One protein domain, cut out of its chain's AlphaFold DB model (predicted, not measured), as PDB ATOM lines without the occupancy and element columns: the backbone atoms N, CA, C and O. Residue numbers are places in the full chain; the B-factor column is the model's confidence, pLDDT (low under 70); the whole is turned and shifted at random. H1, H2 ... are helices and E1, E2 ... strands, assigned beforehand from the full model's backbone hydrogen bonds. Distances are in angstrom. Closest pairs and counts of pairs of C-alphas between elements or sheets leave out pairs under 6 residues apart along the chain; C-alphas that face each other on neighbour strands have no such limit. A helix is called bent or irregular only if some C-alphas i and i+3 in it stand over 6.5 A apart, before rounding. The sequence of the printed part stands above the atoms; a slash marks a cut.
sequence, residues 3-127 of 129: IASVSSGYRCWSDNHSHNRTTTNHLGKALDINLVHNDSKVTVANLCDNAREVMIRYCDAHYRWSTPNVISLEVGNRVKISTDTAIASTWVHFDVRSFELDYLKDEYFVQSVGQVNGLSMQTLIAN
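This is residues 3 to 127 of the 129 residues of an uncharacterized protein of Gilliamella apicola (UniProt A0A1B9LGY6). A small twisted sheet of three strands, E1, E2 and E3, has the long helix H2 beside E2 and E3, and much of the rest is long loop; H1 lies far from the middle, in the excursion between E1 and E2, and the tail sticks out with residues 112 to 117 and 119 to 127, which hold H3 and H4. The printed part has 125 residues, with four named helices and three named strands in the order E1, H1, E2, H2, E3, H3, H4. The sheet's order is E1, E2, E3, antiparallel throughout; the class is mixed, helices and strands, with under half of the residues in named elements. The whole is compact, with a radius of gyration of the C-alphas of 15.4 A and spans of 42 by 40 by 27 A.

E1, residues 3 to 10, begins at C-alpha 3 (30.043, -50.249, -8.448), is 17.5 A long and bends by 55 degrees at residue 7. H1 is residues 13 to 18. E2, residues 27 to 36, is 25.6 A long and bends by 53 degrees at residue 30. H2, residues 44 to 59, is 21.4 A long and begins at C-alpha 44 (39.280, -52.271, -2.193). E3 is residues 92 to 95, 10.0 A. H3, residues 113 to 117, is irregular, but only just: C-alphas 114 and 117 are 6.7 A apart. H4, residues 121 to 126, ends at C-alpha 126 (21.122, -32.903, -20.777).

E1 and E2 are antiparallel, with directions at 163 degrees; N 7 and O 32, 2.9 A, are within hydrogen-bond range. E2, the inner strand, is antiparallel to E3 at 160 degrees, with N 31 and O 94 at 2.9 A. The sheet is twisted, with C-alphas up to 4.1 A off its best plane. H2 is on the sheet but at the sheet's level, at a height of 3.0 A; its closest C-alphas to E3 are those of Cys 48 and Val 92, 5.9 A apart. Residues 72 to 73 pair antiparallel with residues 94 to 95 of E3 and parallel with residues 62 to 63. H1 is not on the sheet and is apart from H2. Every O i to N i+4 pair is within hydrogen-bond range in H1, H2 and H4; H3 has 0 of 1, and 1 of 2 O i to N i+3 pairs.

The C-alphas farthest apart are those of Asn 20 and Ala 126, 44.2 A. The printed part has no cut. The links H2 to E3, 32 residues, and E3 to H3, 17 residues, are long. The mean pLDDT of the printed part is 85.6; residues 79 to 80, 82, 116 to 118 and 120 to 122 are under 70.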
ATOM      1  N   ILE A   3      30.908 -49.778  -9.533       78.31
ATOM      2  CA  ILE A   3      30.043 -50.249  -8.448       78.31
ATOM      3  C   ILE A   3      29.817 -51.745  -8.668       78.31
ATOM      4  O   ILE A   3      29.412 -52.149  -9.756       78.31
ATOM      5  N   ALA A   4      30.134 -52.558  -7.664       79.25
ATOM      6  CA  ALA A   4      29.866 -53.994  -7.694       79.25
ATOM      7  C   ALA A   4      28.460 -54.296  -7.201       79.25
ATOM      8  O   ALA A   4      27.722 -55.050  -7.828       79.25
ATOM      9  N   SER A   5      28.117 -53.721  -6.054       79.19
ATOM     10  CA  SER A   5      26.838 -53.936  -5.405       79.19
ATOM     11  C   SER A   5      26.512 -52.781  -4.473       79.19
ATOM     12  O   SER A   5      27.384 -52.048  -4.001       79.19
ATOM     13  N   VAL A   6      25.226 -52.660  -4.186       78.06
ATOM     14  CA  VAL A   6      24.700 -51.849  -3.097       78.06
ATOM     15  C   VAL A   6      24.344 -52.820  -1.979       78.06
ATOM     16  O   VAL A   6      23.516 -53.704  -2.188       78.06
ATOM     17  N   SER A   7      24.995 -52.710  -0.819       71.06
ATOM     18  CA  SER A   7      24.776 -53.646   0.297       71.06
ATOM     19  C   SER A   7      23.626 -53.239   1.206       71.06
ATOM     20  O   SER A   7      23.025 -54.098   1.842       71.06
ATOM     21  N   SER A   8      23.325 -51.943   1.293       73.06
ATOM     22  CA  SER A   8      22.255 -51.436   2.153       73.06
ATOM     23  C   SER A   8      21.837 -50.042   1.703       73.06
ATOM     24  O   SER A   8      22.623 -49.106   1.801       73.06
ATOM     25  N   GLY A   9      20.600 -49.895   1.230       72.88
ATOM     26  CA  GLY A   9      19.981 -48.588   0.957       72.88
ATOM     27  C   GLY A   9      18.815 -48.314   1.894       72.88
ATOM     28  O   GLY A   9      18.803 -47.328   2.626       72.88
ATOM     29  N   TYR A  10      17.871 -49.251   1.941       80.75
ATOM     30  CA  TYR A  10      16.760 -49.219   2.881       80.75
ATOM     31  C   TYR A  10      16.862 -50.360   3.907       80.75
ATOM     32  O   TYR A  10      17.043 -51.518   3.536       80.75
ATOM     33  N   ARG A  11      16.709 -50.027   5.188       82.31
ATOM     34  CA  ARG A  11      16.557 -50.904   6.351       82.31
ATOM     35  C   ARG A  11      15.359 -50.394   7.135       82.31
ATOM     36  O   ARG A  11      15.376 -49.252   7.585       82.31
ATOM     37  N   CYS A  12      14.319 -51.209   7.279       83.62
ATOM     38  CA  CYS A  12      13.126 -50.807   8.018       83.62
ATOM     39  C   CYS A  12      13.385 -50.770   9.533       83.62
ATOM     40  O   CYS A  12      14.355 -51.332  10.040       83.62
ATOM     41  N   TRP A  13      12.466 -50.154  10.282       86.25
ATOM     42  CA  TRP A  13      12.555 -50.100  11.745       86.25
ATOM     43  C   TRP A  13      12.607 -51.491  12.397       86.25
ATOM     44  O   TRP A  13      13.326 -51.688  13.373       86.25
ATOM     45  N   SER A  14      11.903 -52.475  11.825       87.81
ATOM     46  CA  SER A  14      11.936 -53.856  12.317       87.81
ATOM     47  C   SER A  14      13.322 -54.496  12.177       87.81
ATOM     48  O   SER A  14      13.759 -55.170  13.104       87.81
ATOM     49  N   ASP A  15      14.016 -54.274  11.053       87.38
ATOM     50  CA  ASP A  15      15.390 -54.763  10.843       87.38
ATOM     51  C   ASP A  15      16.369 -54.097  11.816       87.38
ATOM     52  O   ASP A  15      17.232 -54.750  12.405       87.38
ATOM     53  N   ASN A  16      16.211 -52.794  12.040       88.75
ATOM     54  CA  ASN A  16      17.010 -52.091  13.031       88.75
ATOM     55  C   ASN A  16      16.810 -52.682  14.431       88.75
ATOM     56  O   ASN A  16      17.793 -52.971  15.115       88.75
ATOM     57  N   HIS A  17      15.557 -52.916  14.830       89.12
ATOM     58  CA  HIS A  17      15.235 -53.496  16.129       89.12
ATOM     59  C   HIS A  17      15.833 -54.900  16.299       89.12
ATOM     60  O   HIS A  17      16.470 -55.161  17.317       89.12
ATOM     61  N   SER A  18      15.729 -55.775  15.290       91.56
ATOM     62  CA  SER A  18      16.295 -57.132  15.357       91.56
ATOM     63  C   SER A  18      17.823 -57.157  15.462       91.56
ATOM     64  O   SER A  18      18.391 -58.150  15.909       91.56
ATOM     65  N   HIS A  19      18.494 -56.073  15.064       88.56
ATOM     66  CA  HIS A  19      19.947 -55.924  15.134       88.56
ATOM     67  C   HIS A  19      20.415 -54.970  16.247       88.56
ATOM     68  O   HIS A  19      21.581 -54.575  16.247       88.56
ATOM     69  N   ASN A  20      19.535 -54.588  17.182       91.00
ATOM     70  CA  ASN A  20      19.825 -53.641  18.270       91.00
ATOM     71  C   ASN A  20      20.372 -52.284  17.783       91.00
ATOM     72  O   ASN A  20      21.216 -51.662  18.431       91.00
ATOM     73  N   ARG A  21      19.902 -51.815  16.624       86.25
ATOM     74  CA  ARG A  21      20.264 -50.519  16.041       86.25
ATOM     75  C   ARG A  21      19.167 -49.503  16.330       86.25
ATOM     76  O   ARG A  21      17.984 -49.803  16.204       86.25
ATOM     77  N   THR A  22      19.561 -48.275  16.648       84.81
ATOM     78  CA  THR A  22      18.636 -47.148  16.873       84.81
ATOM     79  C   THR A  22      18.716 -46.083  15.775       84.81
ATOM     80  O   THR A  22      17.989 -45.094  15.817       84.81
ATOM     81  N   THR A  23      19.592 -46.262  14.779       80.25
ATOM     82  CA  THR A  23      19.860 -45.254  13.747       80.25
ATOM     83  C   THR A  23      18.790 -45.255  12.663       80.25
ATOM     84  O   THR A  23      18.376 -46.295  12.167       80.25
ATOM     85  N   THR A  24      18.380 -44.075  12.213       79.50
ATOM     86  CA  THR A  24      17.373 -43.908  11.149       79.50
ATOM     87  C   THR A  24      17.982 -43.725   9.760       79.50
ATOM     88  O   THR A  24      17.277 -43.474   8.790       79.50
ATOM     89  N   ASN A  25      19.302 -43.849   9.641       77.00
ATOM     90  CA  ASN A  25      20.041 -43.431   8.454       77.00
ATOM     91  C   ASN A  25      19.707 -44.224   7.198       77.00
ATOM     92  O   ASN A  25      19.449 -43.644   6.151       77.00
ATOM     93  N   HIS A  26      19.595 -45.541   7.324       85.06
ATOM     94  CA  HIS A  26      19.135 -46.383   6.226       85.06
ATOM     95  C   HIS A  26      17.610 -46.498   6.157       85.06
ATOM     96  O   HIS A  26      17.116 -47.398   5.505       85.06
ATOM     97  N   LEU A  27      16.817 -45.583   6.720       85.50
ATOM     98  CA  LEU A  27      15.381 -45.500   6.389       85.50
ATOM     99  C   LEU A  27      15.155 -44.760   5.055       85.50
ATOM    100  O   LEU A  27      14.214 -43.986   4.919       85.50
ATOM    101  N   GLY A  28      16.042 -44.978   4.077       83.31
ATOM    102  CA  GLY A  28      15.996 -44.361   2.749       83.31
ATOM    103  C   GLY A  28      16.871 -43.117   2.570       83.31
ATOM    104  O   GLY A  28      16.817 -42.517   1.505       83.31
ATOM    105  N   LYS A  29      17.680 -42.722   3.565       89.38
ATOM    106  CA  LYS A  29      18.539 -41.518   3.499       89.38
ATOM    107  C   LYS A  29      20.038 -41.813   3.452       89.38
ATOM    108  O   LYS A  29      20.835 -40.881   3.482       89.38
ATOM    109  N   ALA A  30      20.428 -43.081   3.374       91.44
ATOM    110  CA  ALA A  30      21.825 -43.483   3.306       91.44
ATOM    111  C   ALA A  30      22.008 -44.729   2.441       91.44
ATOM    112  O   ALA A  30      21.115 -45.574   2.354       91.44
ATOM    113  N   LEU A  31      23.185 -44.856   1.833       89.69
ATOM    114  CA  LEU A  31      23.531 -45.965   0.955       89.69
ATOM    115  C   LEU A  31      24.947 -46.464   1.242       89.69
ATOM    116  O   LEU A  31      25.891 -45.677   1.289       89.69
ATOM    117  N   ASP A  32      25.085 -47.783   1.342       90.75
ATOM    118  CA  ASP A  32      26.369 -48.474   1.406       90.75
ATOM    119  C   ASP A  32      26.699 -49.066   0.030       90.75
ATOM    120  O   ASP A  32      26.003 -49.962  -0.466       90.75
ATOM    121  N   ILE A  33      27.768 -48.565  -0.591       89.69
ATOM    122  CA  ILE A  33      28.246 -48.995  -1.909       89.69
ATOM    123  C   ILE A  33      29.513 -49.838  -1.763       89.69
ATOM    124  O   ILE A  33      30.503 -49.399  -1.174       89.69
ATOM    125  N   ASN A  34      29.525 -51.008  -2.405       89.69
ATOM    126  CA  ASN A  34      30.725 -51.817  -2.593       89.69
ATOM    127  C   ASN A  34      31.296 -51.591  -3.991       89.69
ATOM    128  O   ASN A  34      30.578 -51.598  -4.998       89.69
ATOM    129  N   LEU A  35      32.611 -51.415  -4.058       88.56
ATOM    130  CA  LEU A  35      33.320 -51.109  -5.292       88.56
ATOM    131  C   LEU A  35      34.209 -52.277  -5.705       88.56
ATOM    132  O   LEU A  35      34.803 -52.950  -4.866       88.56
ATOM    133  N   VAL A  36      34.343 -52.472  -7.015       86.75
ATOM    134  CA  VAL A  36      35.272 -53.442  -7.605       86.75
ATOM    135  C   VAL A  36      36.164 -52.799  -8.652       86.75
ATOM    136  O   VAL A  36      35.825 -51.804  -9.311       86.75
ATOM    137  N   HIS A  37      37.332 -53.407  -8.820       84.00
ATOM    138  CA  HIS A  37      38.266 -53.077  -9.876       84.00
ATOM    139  C   HIS A  37      38.933 -54.348 -10.391       84.00
ATOM    140  O   HIS A  37      39.310 -55.216  -9.616       84.00
ATOM    141  N   ASN A  38      39.102 -54.432 -11.710       82.38
ATOM    142  CA  ASN A  38      39.774 -55.559 -12.359       82.38
ATOM    143  C   ASN A  38      41.303 -55.590 -12.153       82.38
ATOM    144  O   ASN A  38      41.937 -56.547 -12.582       82.38
ATOM    145  N   ASP A  39      41.904 -54.557 -11.552       86.25
ATOM    146  CA  ASP A  39      43.341 -54.530 -11.269       86.25
ATOM    147  C   ASP A  39      43.605 -55.064  -9.857       86.25
ATOM    148  O   ASP A  39      43.222 -54.440  -8.867       86.25
ATOM    149  N   SER A  40      44.282 -56.209  -9.772       81.69
ATOM    150  CA  SER A  40      44.631 -56.870  -8.512       81.69
ATOM    151  C   SER A  40      45.642 -56.095  -7.663       81.69
ATOM    152  O   SER A  40      45.796 -56.396  -6.480       81.69
ATOM    153  N   LYS A  41      46.317 -55.083  -8.225       87.38
ATOM    154  CA  LYS A  41      47.227 -54.197  -7.485       87.38
ATOM    155  C   LYS A  41      46.487 -53.111  -6.704       87.38
ATOM    156  O   LYS A  41      47.079 -52.486  -5.825       87.38
ATOM    157  N   VAL A  42      45.210 -52.871  -7.007       87.44
ATOM    158  CA  VAL A  42      44.391 -51.869  -6.320       87.44
ATOM    159  C   VAL A  42      43.572 -52.550  -5.232       87.44
ATOM    160  O   VAL A  42      42.678 -53.346  -5.507       87.44
ATOM    161  N   THR A  43      43.848 -52.215  -3.972       92.00
ATOM    162  CA  THR A  43      43.047 -52.714  -2.850       92.00
ATOM    163  C   THR A  43      41.660 -52.067  -2.843       92.00
ATOM    164  O   THR A  43      41.506 -50.896  -3.204       92.00
ATOM    165  N   VAL A  44      40.646 -52.802  -2.371       91.56
ATOM    166  CA  VAL A  44      39.280 -52.271  -2.193       91.56
ATOM    167  C   VAL A  44      39.291 -51.027  -1.302       91.56
ATOM    168  O   VAL A  44      38.612 -50.053  -1.600       91.56
ATOM    169  N   ALA A  45      40.131 -51.007  -0.266       92.75
ATOM    170  CA  ALA A  45      40.243 -49.845   0.604       92.75
ATOM    171  C   ALA A  45      40.761 -48.593  -0.112       92.75
ATOM    172  O   ALA A  45      40.157 -47.525  -0.008       92.75
ATOM    173  N   ASN A  46      41.829 -48.723  -0.905       92.25
ATOM    174  CA  ASN A  46      42.330 -47.601  -1.696       92.25
ATOM    175  C   ASN A  46      41.292 -47.137  -2.723       92.25
ATOM    176  O   ASN A  46      41.176 -45.936  -2.966       92.25
ATOM    177  N   LEU A  47      40.524 -48.069  -3.294       92.75
ATOM    178  CA  LEU A  47      39.432 -47.773  -4.216       92.75
ATOM    179  C   LEU A  47      38.308 -46.970  -3.544       92.75
ATOM    180  O   LEU A  47      37.882 -45.959  -4.097       92.75
ATOM    181  N   CYS A  48      37.860 -47.383  -2.357       94.12
ATOM    182  CA  CYS A  48      36.843 -46.674  -1.580       94.12
ATOM    183  C   CYS A  48      37.313 -45.280  -1.157       94.12
ATOM    184  O   CYS A  48      36.550 -44.324  -1.265       94.12
ATOM    185  N   ASP A  49      38.573 -45.125  -0.752       93.88
ATOM    186  CA  ASP A  49      39.115 -43.802  -0.435       93.88
ATOM    187  C   ASP A  49      39.228 -42.898  -1.676       93.88
ATOM    188  O   ASP A  49      38.909 -41.716  -1.594       93.88
ATOM    189  N   ASN A  50      39.595 -43.441  -2.845       93.25
ATOM    190  CA  ASN A  50      39.564 -42.683  -4.104       93.25
ATOM    191  C   ASN A  50      38.136 -42.238  -4.457       93.25
ATOM    192  O   ASN A  50      37.933 -41.118  -4.917       93.25
ATOM    193  N   ALA A  51      37.138 -43.100  -4.247       93.06
ATOM    194  CA  ALA A  51      35.741 -42.756  -4.494       93.06
ATOM    195  C   ALA A  51      35.270 -41.613  -3.585       93.06
ATOM    196  O   ALA A  51      34.642 -40.672  -4.066       93.06
ATOM    197  N   ARG A  52      35.635 -41.647  -2.297       93.81
ATOM    198  CA  ARG A  52      35.369 -40.544  -1.365       93.81
ATOM    199  C   ARG A  52      36.008 -39.242  -1.833       93.81
ATOM    200  O   ARG A  52      35.344 -38.216  -1.824       93.81
ATOM    201  N   GLU A  53      37.259 -39.278  -2.291       93.25
ATOM    202  CA  GLU A  53      37.944 -38.092  -2.826       93.25
ATOM    203  C   GLU A  53      37.224 -37.503  -4.050       93.25
ATOM    204  O   GLU A  53      37.119 -36.282  -4.168       93.25
ATOM    205  N   VAL A  54      36.668 -38.346  -4.929       92.94
ATOM    206  CA  VAL A  54      35.818 -37.897  -6.044       92.94
ATOM    207  C   VAL A  54      34.537 -37.236  -5.527       92.94
ATOM    208  O   VAL A  54      34.213 -36.137  -5.967       92.94
ATOM    209  N   MET A  55      33.832 -37.857  -4.579       93.12
ATOM    210  CA  MET A  55      32.592 -37.297  -4.021       93.12
ATOM    211  C   MET A  55      32.831 -35.962  -3.310       93.12
ATOM    212  O   MET A  55      32.077 -35.018  -3.508       93.12
ATOM    213  N   ILE A  56      33.911 -35.852  -2.536       93.38
ATOM    214  CA  ILE A  56      34.296 -34.598  -1.876       93.38
ATOM    215  C   ILE A  56      34.566 -33.517  -2.924       93.38
ATOM    216  O   ILE A  56      34.072 -32.402  -2.817       93.38
ATOM    217  N   ARG A  57      35.327 -33.849  -3.973       93.25
ATOM    218  CA  ARG A  57      35.744 -32.869  -4.981       93.25
ATOM    219  C   ARG A  57      34.613 -32.403  -5.895       93.25
ATOM    220  O   ARG A  57      34.627 -31.249  -6.309       93.25
ATOM    221  N   TYR A  58      33.711 -33.301  -6.275       92.25
ATOM    222  CA  TYR A  58      32.741 -33.052  -7.347       92.25
ATOM    223  C   TYR A  58      31.288 -32.990  -6.874       92.25
ATOM    224  O   TYR A  58      30.435 -32.562  -7.645       92.25
ATOM    225  N   CYS A  59      30.996 -33.403  -5.641       90.94
ATOM    226  CA  CYS A  59      29.640 -33.407  -5.087       90.94
ATOM    227  C   CYS A  59      29.532 -32.612  -3.780       90.94
ATOM    228  O   CYS A  59      28.518 -32.738  -3.102       90.94
ATOM    229  N   ASP A  60      30.577 -31.858  -3.409       92.75
ATOM    230  CA  ASP A  60      30.682 -31.149  -2.124       92.75
ATOM    231  C   ASP A  60      30.326 -32.056  -0.935       92.75
ATOM    232  O   ASP A  60      29.561 -31.708  -0.042       92.75
ATOM    233  N   ALA A  61      30.827 -33.294  -0.966       94.44
ATOM    234  CA  ALA A  61      30.629 -34.225   0.134       94.44
ATOM    235  C   ALA A  61      31.588 -33.904   1.287       94.44
ATOM    236  O   ALA A  61      32.741 -33.527   1.073       94.44
ATOM    237  N   HIS A  62      31.140 -34.128   2.520       93.88
ATOM    238  CA  HIS A  62      31.923 -33.893   3.733       93.88
ATOM    239  C   HIS A  62      32.042 -35.178   4.540       93.88
ATOM    240  O   HIS A  62      31.144 -36.019   4.556       93.88
ATOM    241  N   TYR A  63      33.160 -35.348   5.240       92.25
ATOM    242  CA  TYR A  63      33.244 -36.399   6.247       92.25
ATOM    243  C   TYR A  63      32.366 -36.042   7.440       92.25
ATOM    244  O   TYR A  63      32.380 -34.903   7.903       92.25
ATOM    245  N   ARG A  64      31.674 -37.049   7.984       90.25
ATOM    246  CA  ARG A  64      30.759 -36.901   9.128       90.25
ATOM    247  C   ARG A  64      29.582 -35.957   8.827       90.25
ATOM    248  O   ARG A  64      29.391 -35.480   7.714       90.25
ATOM    249  N   TRP A  65      28.748 -35.747   9.844       91.00
ATOM    250  CA  TRP A  65      27.454 -35.060   9.750       91.00
ATOM    251  C   TRP A  65      27.461 -33.656  10.373       91.00
ATOM    252  O   TRP A  65      26.414 -33.159  10.773       91.00
ATOM    253  N   SER A  66      28.634 -33.029  10.528       89.69
ATOM    254  CA  SER A  66      28.739 -31.693  11.137       89.69
ATOM    255  C   SER A  66      28.300 -30.567  10.203       89.69
ATOM    256  O   SER A  66      27.893 -29.510  10.674       89.69
ATOM    257  N   THR A  67      28.403 -30.786   8.893       92.38
ATOM    258  CA  THR A  67      28.013 -29.814   7.872       92.38
ATOM    259  C   THR A  67      26.562 -30.092   7.447       92.38
ATOM    260  O   THR A  67      26.253 -31.233   7.087       92.38
ATOM    261  N   PRO A  68      25.653 -29.102   7.518       93.69
ATOM    262  CA  PRO A  68      24.274 -29.254   7.050       93.69
ATOM    263  C   PRO A  68      24.193 -29.214   5.516       93.69
ATOM    264  O   PRO A  68      25.071 -28.642   4.876       93.69
ATOM    265  N   ASN A  69      23.119 -29.770   4.939       93.12
ATOM    266  CA  ASN A  69      22.811 -29.694   3.497       93.12
ATOM    267  C   ASN A  69      23.914 -30.206   2.553       93.12
ATOM    268  O   ASN A  69      24.060 -29.717   1.435       93.12
ATOM    269  N   VAL A  70      24.681 -31.203   2.989       94.44
ATOM    270  CA  VAL A  70      25.723 -31.843   2.178       94.44
ATOM    271  C   VAL A  70      25.655 -33.354   2.306       94.44
ATOM    272  O   VAL A  70      25.147 -33.890   3.294       94.44
ATOM    273  N   ILE A  71      26.206 -34.056   1.318       94.88
ATOM    274  CA  ILE A  71      26.383 -35.504   1.403       94.88
ATOM    275  C   ILE A  71      27.434 -35.798   2.480       94.88
ATOM    276  O   ILE A  71      28.593 -35.408   2.351       94.88
ATOM    277  N   SER A  72      27.045 -36.523   3.520       94.56
ATOM    278  CA  SER A  72      27.935 -36.962   4.592       94.56
ATOM    279  C   SER A  72      28.524 -38.337   4.293       94.56
ATOM    280  O   SER A  72      27.804 -39.258   3.915       94.56
ATOM    281  N   LEU A  73      29.829 -38.499   4.506       94.44
ATOM    282  CA  LEU A  73      30.567 -39.741   4.276       94.44
ATOM    283  C   LEU A  73      31.094 -40.325   5.589       94.44
ATOM    284  O   LEU A  73      31.620 -39.602   6.444       94.44
ATOM    285  N   GLU A  74      31.046 -41.653   5.724       93.44
ATOM    286  CA  GLU A  74      31.858 -42.331   6.740       93.44
ATOM    287  C   GLU A  74      33.327 -42.384   6.321       93.44
ATOM    288  O   GLU A  74      33.668 -42.476   5.136       93.44
ATOM    289  N   VAL A  75      34.205 -42.366   7.318       92.12
ATOM    290  CA  VAL A  75      35.655 -42.297   7.135       92.12
ATOM    291  C   VAL A  75      36.213 -43.665   6.745       92.12
ATOM    292  O   VAL A  75      35.890 -44.683   7.364       92.12
ATOM    293  N   GLY A  76      37.043 -43.669   5.701       92.50
ATOM    294  CA  GLY A  76      37.816 -44.827   5.258       92.50
ATOM    295  C   GLY A  76      39.212 -44.871   5.881       92.50
ATOM    296  O   GLY A  76      39.424 -44.375   6.984       92.50
ATOM    297  N   ASN A  77      40.183 -45.462   5.187       89.62
ATOM    298  CA  ASN A  77      41.519 -45.683   5.753       89.62
ATOM    299  C   ASN A  77      42.416 -44.443   5.678       89.62
ATOM    300  O   ASN A  77      43.269 -44.244   6.542       89.62
ATOM    301  N   ARG A  78      42.218 -43.585   4.675       85.12
ATOM    302  CA  ARG A  78      42.877 -42.277   4.565       85.12
ATOM    303  C   ARG A  78      42.225 -41.252   5.494       85.12
ATOM    304  O   ARG A  78      41.610 -40.285   5.048       85.12
ATOM    305  N   VAL A  79      42.392 -41.482   6.793       66.75
ATOM    306  CA  VAL A  79      42.005 -40.577   7.879       66.75
ATOM    307  C   VAL A  79      42.680 -39.211   7.684       66.75
ATOM    308  O   VAL A  79      43.892 -39.135   7.485       66.75
ATOM    309  N   LYS A  80      41.892 -38.127   7.703       67.69
ATOM    310  CA  LYS A  80      42.374 -36.753   7.449       67.69
ATOM    311  C   LYS A  80      42.517 -35.903   8.716       67.69
ATOM    312  O   LYS A  80      43.269 -34.934   8.692       67.69
ATOM    313  N   ILE A  81      41.848 -36.274   9.809       71.00
ATOM    314  CA  ILE A  81      41.978 -35.634  11.128       71.00
ATOM    315  C   ILE A  81      42.369 -36.677  12.176       71.00
ATOM    316  O   ILE A  81      41.925 -37.818  12.117       71.00
ATOM    317  N   SER A  82      43.208 -36.305  13.140       67.31
ATOM    318  CA  SER A  82      43.821 -37.245  14.096       67.31
ATOM    319  C   SER A  82      42.831 -37.975  15.011       67.31
ATOM    320  O   SER A  82      43.183 -38.997  15.594       67.31
ATOM    321  N   THR A  83      41.610 -37.463  15.147       73.56
ATOM    322  CA  THR A  83      40.544 -38.053  15.965       73.56
ATOM    323  C   THR A  83      39.659 -39.034  15.199       73.56
ATOM    324  O   THR A  83      38.841 -39.722  15.809       73.56
ATOM    325  N   ASP A  84      39.794 -39.115  13.877       79.88
ATOM    326  CA  ASP A  84      38.954 -39.985  13.070       79.88
ATOM    327  C   ASP A  84      39.455 -41.432  13.109       79.88
ATOM    328  O   ASP A  84      40.623 -41.731  12.878       79.88
ATOM    329  N   THR A  85      38.535 -42.357  13.370       83.25
ATOM    330  CA  THR A  85      38.772 -43.797  13.221       83.25
ATOM    331  C   THR A  85      38.121 -44.273  11.930       83.25
ATOM    332  O   THR A  85      36.989 -43.880  11.634       83.25
ATOM    333  N   ALA A  86      38.834 -45.106  11.168       85.56
ATOM    334  CA  ALA A  86      38.298 -45.751   9.976       85.56
ATOM    335  C   ALA A  86      37.138 -46.678  10.367       85.56
ATOM    336  O   ALA A  86      37.311 -47.576  11.191       85.56
ATOM    337  N   ILE A  87      35.959 -46.446   9.789       88.56
ATOM    338  CA  ILE A  87      34.745 -47.240  10.056       88.56
ATOM    339  C   ILE A  87      34.325 -47.998   8.800       88.56
ATOM    340  O   ILE A  87      33.927 -49.154   8.891       88.56
ATOM    341  N   ALA A  88      34.473 -47.374   7.630       91.38
ATOM    342  CA  ALA A  88      34.019 -47.897   6.348       91.38
ATOM    343  C   ALA A  88      35.197 -48.120   5.394       91.38
ATOM    344  O   ALA A  88      35.319 -47.507   4.332       91.38
ATOM    345  N   SER A  89      36.121 -48.990   5.797       92.88
ATOM    346  CA  SER A  89      37.372 -49.217   5.068       92.88
ATOM    347  C   SER A  89      37.176 -49.883   3.705       92.88
ATOM    348  O   SER A  89      37.990 -49.657   2.821       92.88
ATOM    349  N   THR A  90      36.138 -50.701   3.519       93.31
ATOM    350  CA  THR A  90      35.933 -51.509   2.295       93.31
ATOM    351  C   THR A  90      34.597 -51.263   1.591       93.31
ATOM    352  O   THR A  90      34.300 -51.920   0.596       93.31
ATOM    353  N   TRP A  91      33.817 -50.295   2.066       94.44
ATOM    354  CA  TRP A  91      32.610 -49.784   1.418       94.44
ATOM    355  C   TRP A  91      32.600 -48.258   1.502       94.44
ATOM    356  O   TRP A  91      33.358 -47.657   2.266       94.44
ATOM    357  N   VAL A  92      31.744 -47.618   0.714       94.00
ATOM    358  CA  VAL A  92      31.470 -46.183   0.820       94.00
ATOM    359  C   VAL A  92      30.058 -46.017   1.356       94.00
ATOM    360  O   VAL A  92      29.101 -46.332   0.655       94.00
ATOM    361  N   HIS A  93      29.944 -45.541   2.595       94.25
ATOM    362  CA  HIS A  93      28.690 -45.037   3.142       94.25
ATOM    363  C   HIS A  93      28.547 -43.568   2.765       94.25
ATOM    364  O   HIS A  93      29.450 -42.776   3.069       94.25
ATOM    365  N   PHE A  94      27.424 -43.204   2.156       91.38
ATOM    366  CA  PHE A  94      27.019 -41.810   2.029       91.38
ATOM    367  C   PHE A  94      25.598 -41.601   2.538       91.38
ATOM    368  O   PHE A  94      24.770 -42.510   2.502       91.38
ATOM    369  N   ASP A  95      25.329 -40.393   3.016       93.00
ATOM    370  CA  ASP A  95      24.164 -40.086   3.829       93.00
ATOM    371  C   ASP A  95      23.696 -38.652   3.587       93.00
ATOM    372  O   ASP A  95      24.515 -37.739   3.509       93.00
ATOM    373  N   VAL A  96      22.385 -38.451   3.477       92.75
ATOM    374  CA  VAL A  96      21.761 -37.140   3.241       92.75
ATOM    375  C   VAL A  96      20.852 -36.699   4.391       92.75
ATOM    376  O   VAL A  96      20.040 -35.793   4.243       92.75
ATOM    377  N   ARG A  97      20.943 -37.313   5.575       89.81
ATOM    378  CA  ARG A  97      20.066 -36.983   6.714       89.81
ATOM    379  C   ARG A  97      20.238 -35.559   7.252       89.81
ATOM    380  O   ARG A  97      19.378 -35.102   7.996       89.81
ATOM    381  N   SER A  98      21.368 -34.917   6.962       91.06
ATOM    382  CA  SER A  98      21.690 -33.549   7.387       91.06
ATOM    383  C   SER A  98      21.082 -32.488   6.467       91.06
ATOM    384  O   SER A  98      21.270 -31.297   6.715       91.06
ATOM    385  N   PHE A  99      20.375 -32.899   5.411       92.94
ATOM    386  CA  PHE A  99      19.635 -31.989   4.554       92.94
ATOM    387  C   PHE A  99      18.366 -31.489   5.247       92.94
ATOM    388  O   PHE A  99      17.686 -32.221   5.970       92.94
ATOM    389  N   GLU A 100      18.028 -30.234   4.987       94.50
ATOM    390  CA  GLU A 100      16.757 -29.639   5.367       94.50
ATOM    391  C   GLU A 100      15.587 -30.340   4.670       94.50
ATOM    392  O   GLU A 100      15.724 -30.935   3.597       94.50
ATOM    393  N   LEU A 101      14.404 -30.251   5.286       92.25
ATOM    394  CA  LEU A 101      13.202 -30.945   4.816       92.25
ATOM    395  C   LEU A 101      12.847 -30.602   3.368       92.25
ATOM    396  O   LEU A 101      12.336 -31.464   2.652       92.25
ATOM    397  N   ASP A 102      13.164 -29.386   2.919       92.81
ATOM    398  CA  ASP A 102      12.898 -28.962   1.548       92.81
ATOM    399  C   ASP A 102      13.655 -29.769   0.491       92.81
ATOM    400  O   ASP A 102      13.166 -29.886  -0.631       92.81
ATOM    401  N   TYR A 103      14.782 -30.378   0.861       90.44
ATOM    402  CA  TYR A 103      15.585 -31.262   0.015       90.44
ATOM    403  C   TYR A 103      15.342 -32.748   0.308       90.44
ATOM    404  O   TYR A 103      15.984 -33.617  -0.279       90.44
ATOM    405  N   LEU A 104      14.420 -33.058   1.224       89.62
ATOM    406  CA  LEU A 104      14.067 -34.420   1.622       89.62
ATOM    407  C   LEU A 104      12.619 -34.790   1.274       89.62
ATOM    408  O   LEU A 104      12.086 -35.753   1.829       89.62
ATOM    409  N   LYS A 105      11.995 -34.038   0.363       89.56
ATOM    410  CA  LYS A 105      10.651 -34.304  -0.156       89.56
ATOM    411  C   LYS A 105      10.605 -35.637  -0.902       89.56
ATOM    412  O   LYS A 105      11.560 -36.003  -1.585       89.56
ATOM    413  N   ASP A 106       9.466 -36.322  -0.820       87.50
ATOM    414  CA  ASP A 106       9.254 -37.638  -1.442       87.50
ATOM    415  C   ASP A 106       9.494 -37.638  -2.960       87.50
ATOM    416  O   ASP A 106       9.859 -38.669  -3.514       87.50
ATOM    417  N   GLU A 107       9.343 -36.489  -3.628       87.00
ATOM    418  CA  GLU A 107       9.609 -36.330  -5.065       87.00
ATOM    419  C   GLU A 107      11.078 -36.570  -5.457       87.00
ATOM    420  O   GLU A 107      11.355 -36.911  -6.606       87.00
ATOM    421  N   TYR A 108      12.014 -36.455  -4.510       85.12
ATOM    422  CA  TYR A 108      13.435 -36.735  -4.738       85.12
ATOM    423  C   TYR A 108      13.819 -38.193  -4.465       85.12
ATOM    424  O   TYR A 108      14.945 -38.598  -4.765       85.12
ATOM    425  N   PHE A 109      12.912 -38.995  -3.899       84.12
ATOM    426  CA  PHE A 109      13.177 -40.387  -3.556       84.12
ATOM    427  C   PHE A 109      12.450 -41.342  -4.495       84.12
ATOM    428  O   PHE A 109      11.264 -41.218  -4.794       84.12
ATOM    429  N   VAL A 110      13.173 -42.372  -4.921       81.81
ATOM    430  CA  VAL A 110      12.581 -43.498  -5.639       81.81
ATOM    431  C   VAL A 110      11.767 -44.358  -4.671       81.81
ATOM    432  O   VAL A 110      12.218 -44.661  -3.568       81.81
ATOM    433  N   GLN A 111      10.570 -44.778  -5.080       79.06
ATOM    434  CA  GLN A 111       9.628 -45.506  -4.216       79.06
ATOM    435  C   GLN A 111       9.602 -47.016  -4.494       79.06
ATOM    436  O   GLN A 111       8.903 -47.774  -3.823       79.06
ATOM    437  N   SER A 112      10.368 -47.481  -5.483       75.38
ATOM    438  CA  SER A 112      10.451 -48.891  -5.852       75.38
ATOM    439  C   SER A 112      11.845 -49.272  -6.344       75.38
ATOM    440  O   SER A 112      12.587 -48.449  -6.882       75.38
ATOM    441  N   VAL A 113      12.183 -50.558  -6.219       71.06
ATOM    442  CA  VAL A 113      13.459 -51.116  -6.701       71.06
ATOM    443  C   VAL A 113      13.653 -50.871  -8.202       71.06
ATOM    444  O   VAL A 113      14.762 -50.583  -8.638       71.06
ATOM    445  N   GLY A 114      12.576 -50.924  -8.996       73.00
ATOM    446  CA  GLY A 114      12.641 -50.679 -10.440       73.00
ATOM    447  C   GLY A 114      13.064 -49.252 -10.805       73.00
ATOM    448  O   GLY A 114      13.690 -49.046 -11.839       73.00
ATOM    449  N   GLN A 115      12.781 -48.279  -9.936       75.06
ATOM    450  CA  GLN A 115      13.136 -46.874 -10.147       75.06
ATOM    451  C   GLN A 115      14.587 -46.553  -9.760       75.06
ATOM    452  O   GLN A 115      15.096 -45.512 -10.164       75.06
ATOM    453  N   VAL A 116      15.280 -47.440  -9.034       67.19
ATOM    454  CA  VAL A 116      16.661 -47.223  -8.553       67.19
ATOM    455  C   VAL A 116      17.651 -46.999  -9.697       67.19
ATOM    456  O   VAL A 116      18.608 -46.248  -9.538       67.19
ATOM    457  N   ASN A 117      17.416 -47.608 -10.862       68.56
ATOM    458  CA  ASN A 117      18.287 -47.420 -12.024       68.56
ATOM    459  C   ASN A 117      18.123 -46.046 -12.693       68.56
ATOM    460  O   ASN A 117      18.977 -45.689 -13.502       68.56
ATOM    461  N   GLY A 118      17.085 -45.283 -12.321       68.19
ATOM    462  CA  GLY A 118      16.885 -43.885 -12.689       68.19
ATOM    463  C   GLY A 118      17.084 -43.571 -14.173       68.19
ATOM    464  O   GLY A 118      16.986 -44.428 -15.052       68.19
ATOM    465  N   LEU A 119      17.370 -42.301 -14.445       73.88
ATOM    466  CA  LEU A 119      17.957 -41.876 -15.709       73.88
ATOM    467  C   LEU A 119      19.480 -41.899 -15.580       73.88
ATOM    468  O   LEU A 119      20.031 -41.690 -14.497       73.88
ATOM    469  N   SER A 120      20.177 -42.116 -16.695       69.19
ATOM    470  CA  SER A 120      21.636 -42.009 -16.691       69.19
ATOM    471  C   SER A 120      22.062 -40.584 -16.305       69.19
ATOM    472  O   SER A 120      21.381 -39.620 -16.655       69.19
ATOM    473  N   MET A 121      23.215 -40.425 -15.641       64.88
ATOM    474  CA  MET A 121      23.765 -39.090 -15.343       64.88
ATOM    475  C   MET A 121      23.892 -38.219 -16.601       64.88
ATOM    476  O   MET A 121      23.639 -37.023 -16.538       64.88
ATOM    477  N   GLN A 122      24.220 -38.816 -17.752       67.31
ATOM    478  CA  GLN A 122      24.275 -38.102 -19.032       67.31
ATOM    479  C   GLN A 122      22.912 -37.510 -19.407       67.31
ATOM    480  O   GLN A 122      22.834 -36.367 -19.843       67.31
ATOM    481  N   THR A 123      21.839 -38.274 -19.202       75.31
ATOM    482  CA  THR A 123      20.466 -37.832 -19.459       75.31
ATOM    483  C   THR A 123      20.036 -36.733 -18.492       75.31
ATOM    484  O   THR A 123      19.379 -35.789 -18.907       75.31
ATOM    485  N   LEU A 124      20.417 -36.828 -17.216       70.62
ATOM    486  CA  LEU A 124      20.098 -35.799 -16.223       70.62
ATOM    487  C   LEU A 124      20.784 -34.466 -16.547       70.62
ATOM    488  O   LEU A 124      20.133 -33.433 -16.490       70.62
ATOM    489  N   ILE A 125      22.058 -34.500 -16.947       71.88
ATOM    490  CA  ILE A 125      22.817 -33.303 -17.344       71.88
ATOM    491  C   ILE A 125      22.196 -32.639 -18.581       71.88
ATOM    492  O   ILE A 125      22.095 -31.421 -18.626       71.88
ATOM    493  N   ALA A 126      21.747 -33.426 -19.561       75.56
ATOM    494  CA  ALA A 126      21.122 -32.903 -20.777       75.56
ATOM    495  C   ALA A 126      19.730 -32.279 -20.550       75.56
ATOM    496  O   ALA A 126      19.236 -31.574 -21.419       75.56
ATOM    497  N   ASN A 127      19.094 -32.555 -19.408       73.31
ATOM    498  CA  ASN A 127      17.763 -32.056 -19.059       73.31
ATOM    499  C   ASN A 127      17.806 -30.871 -18.074       73.31
ATOM    500  O   ASN A 127      16.760 -30.471 -17.573       73.31
TER     501      ASN A 127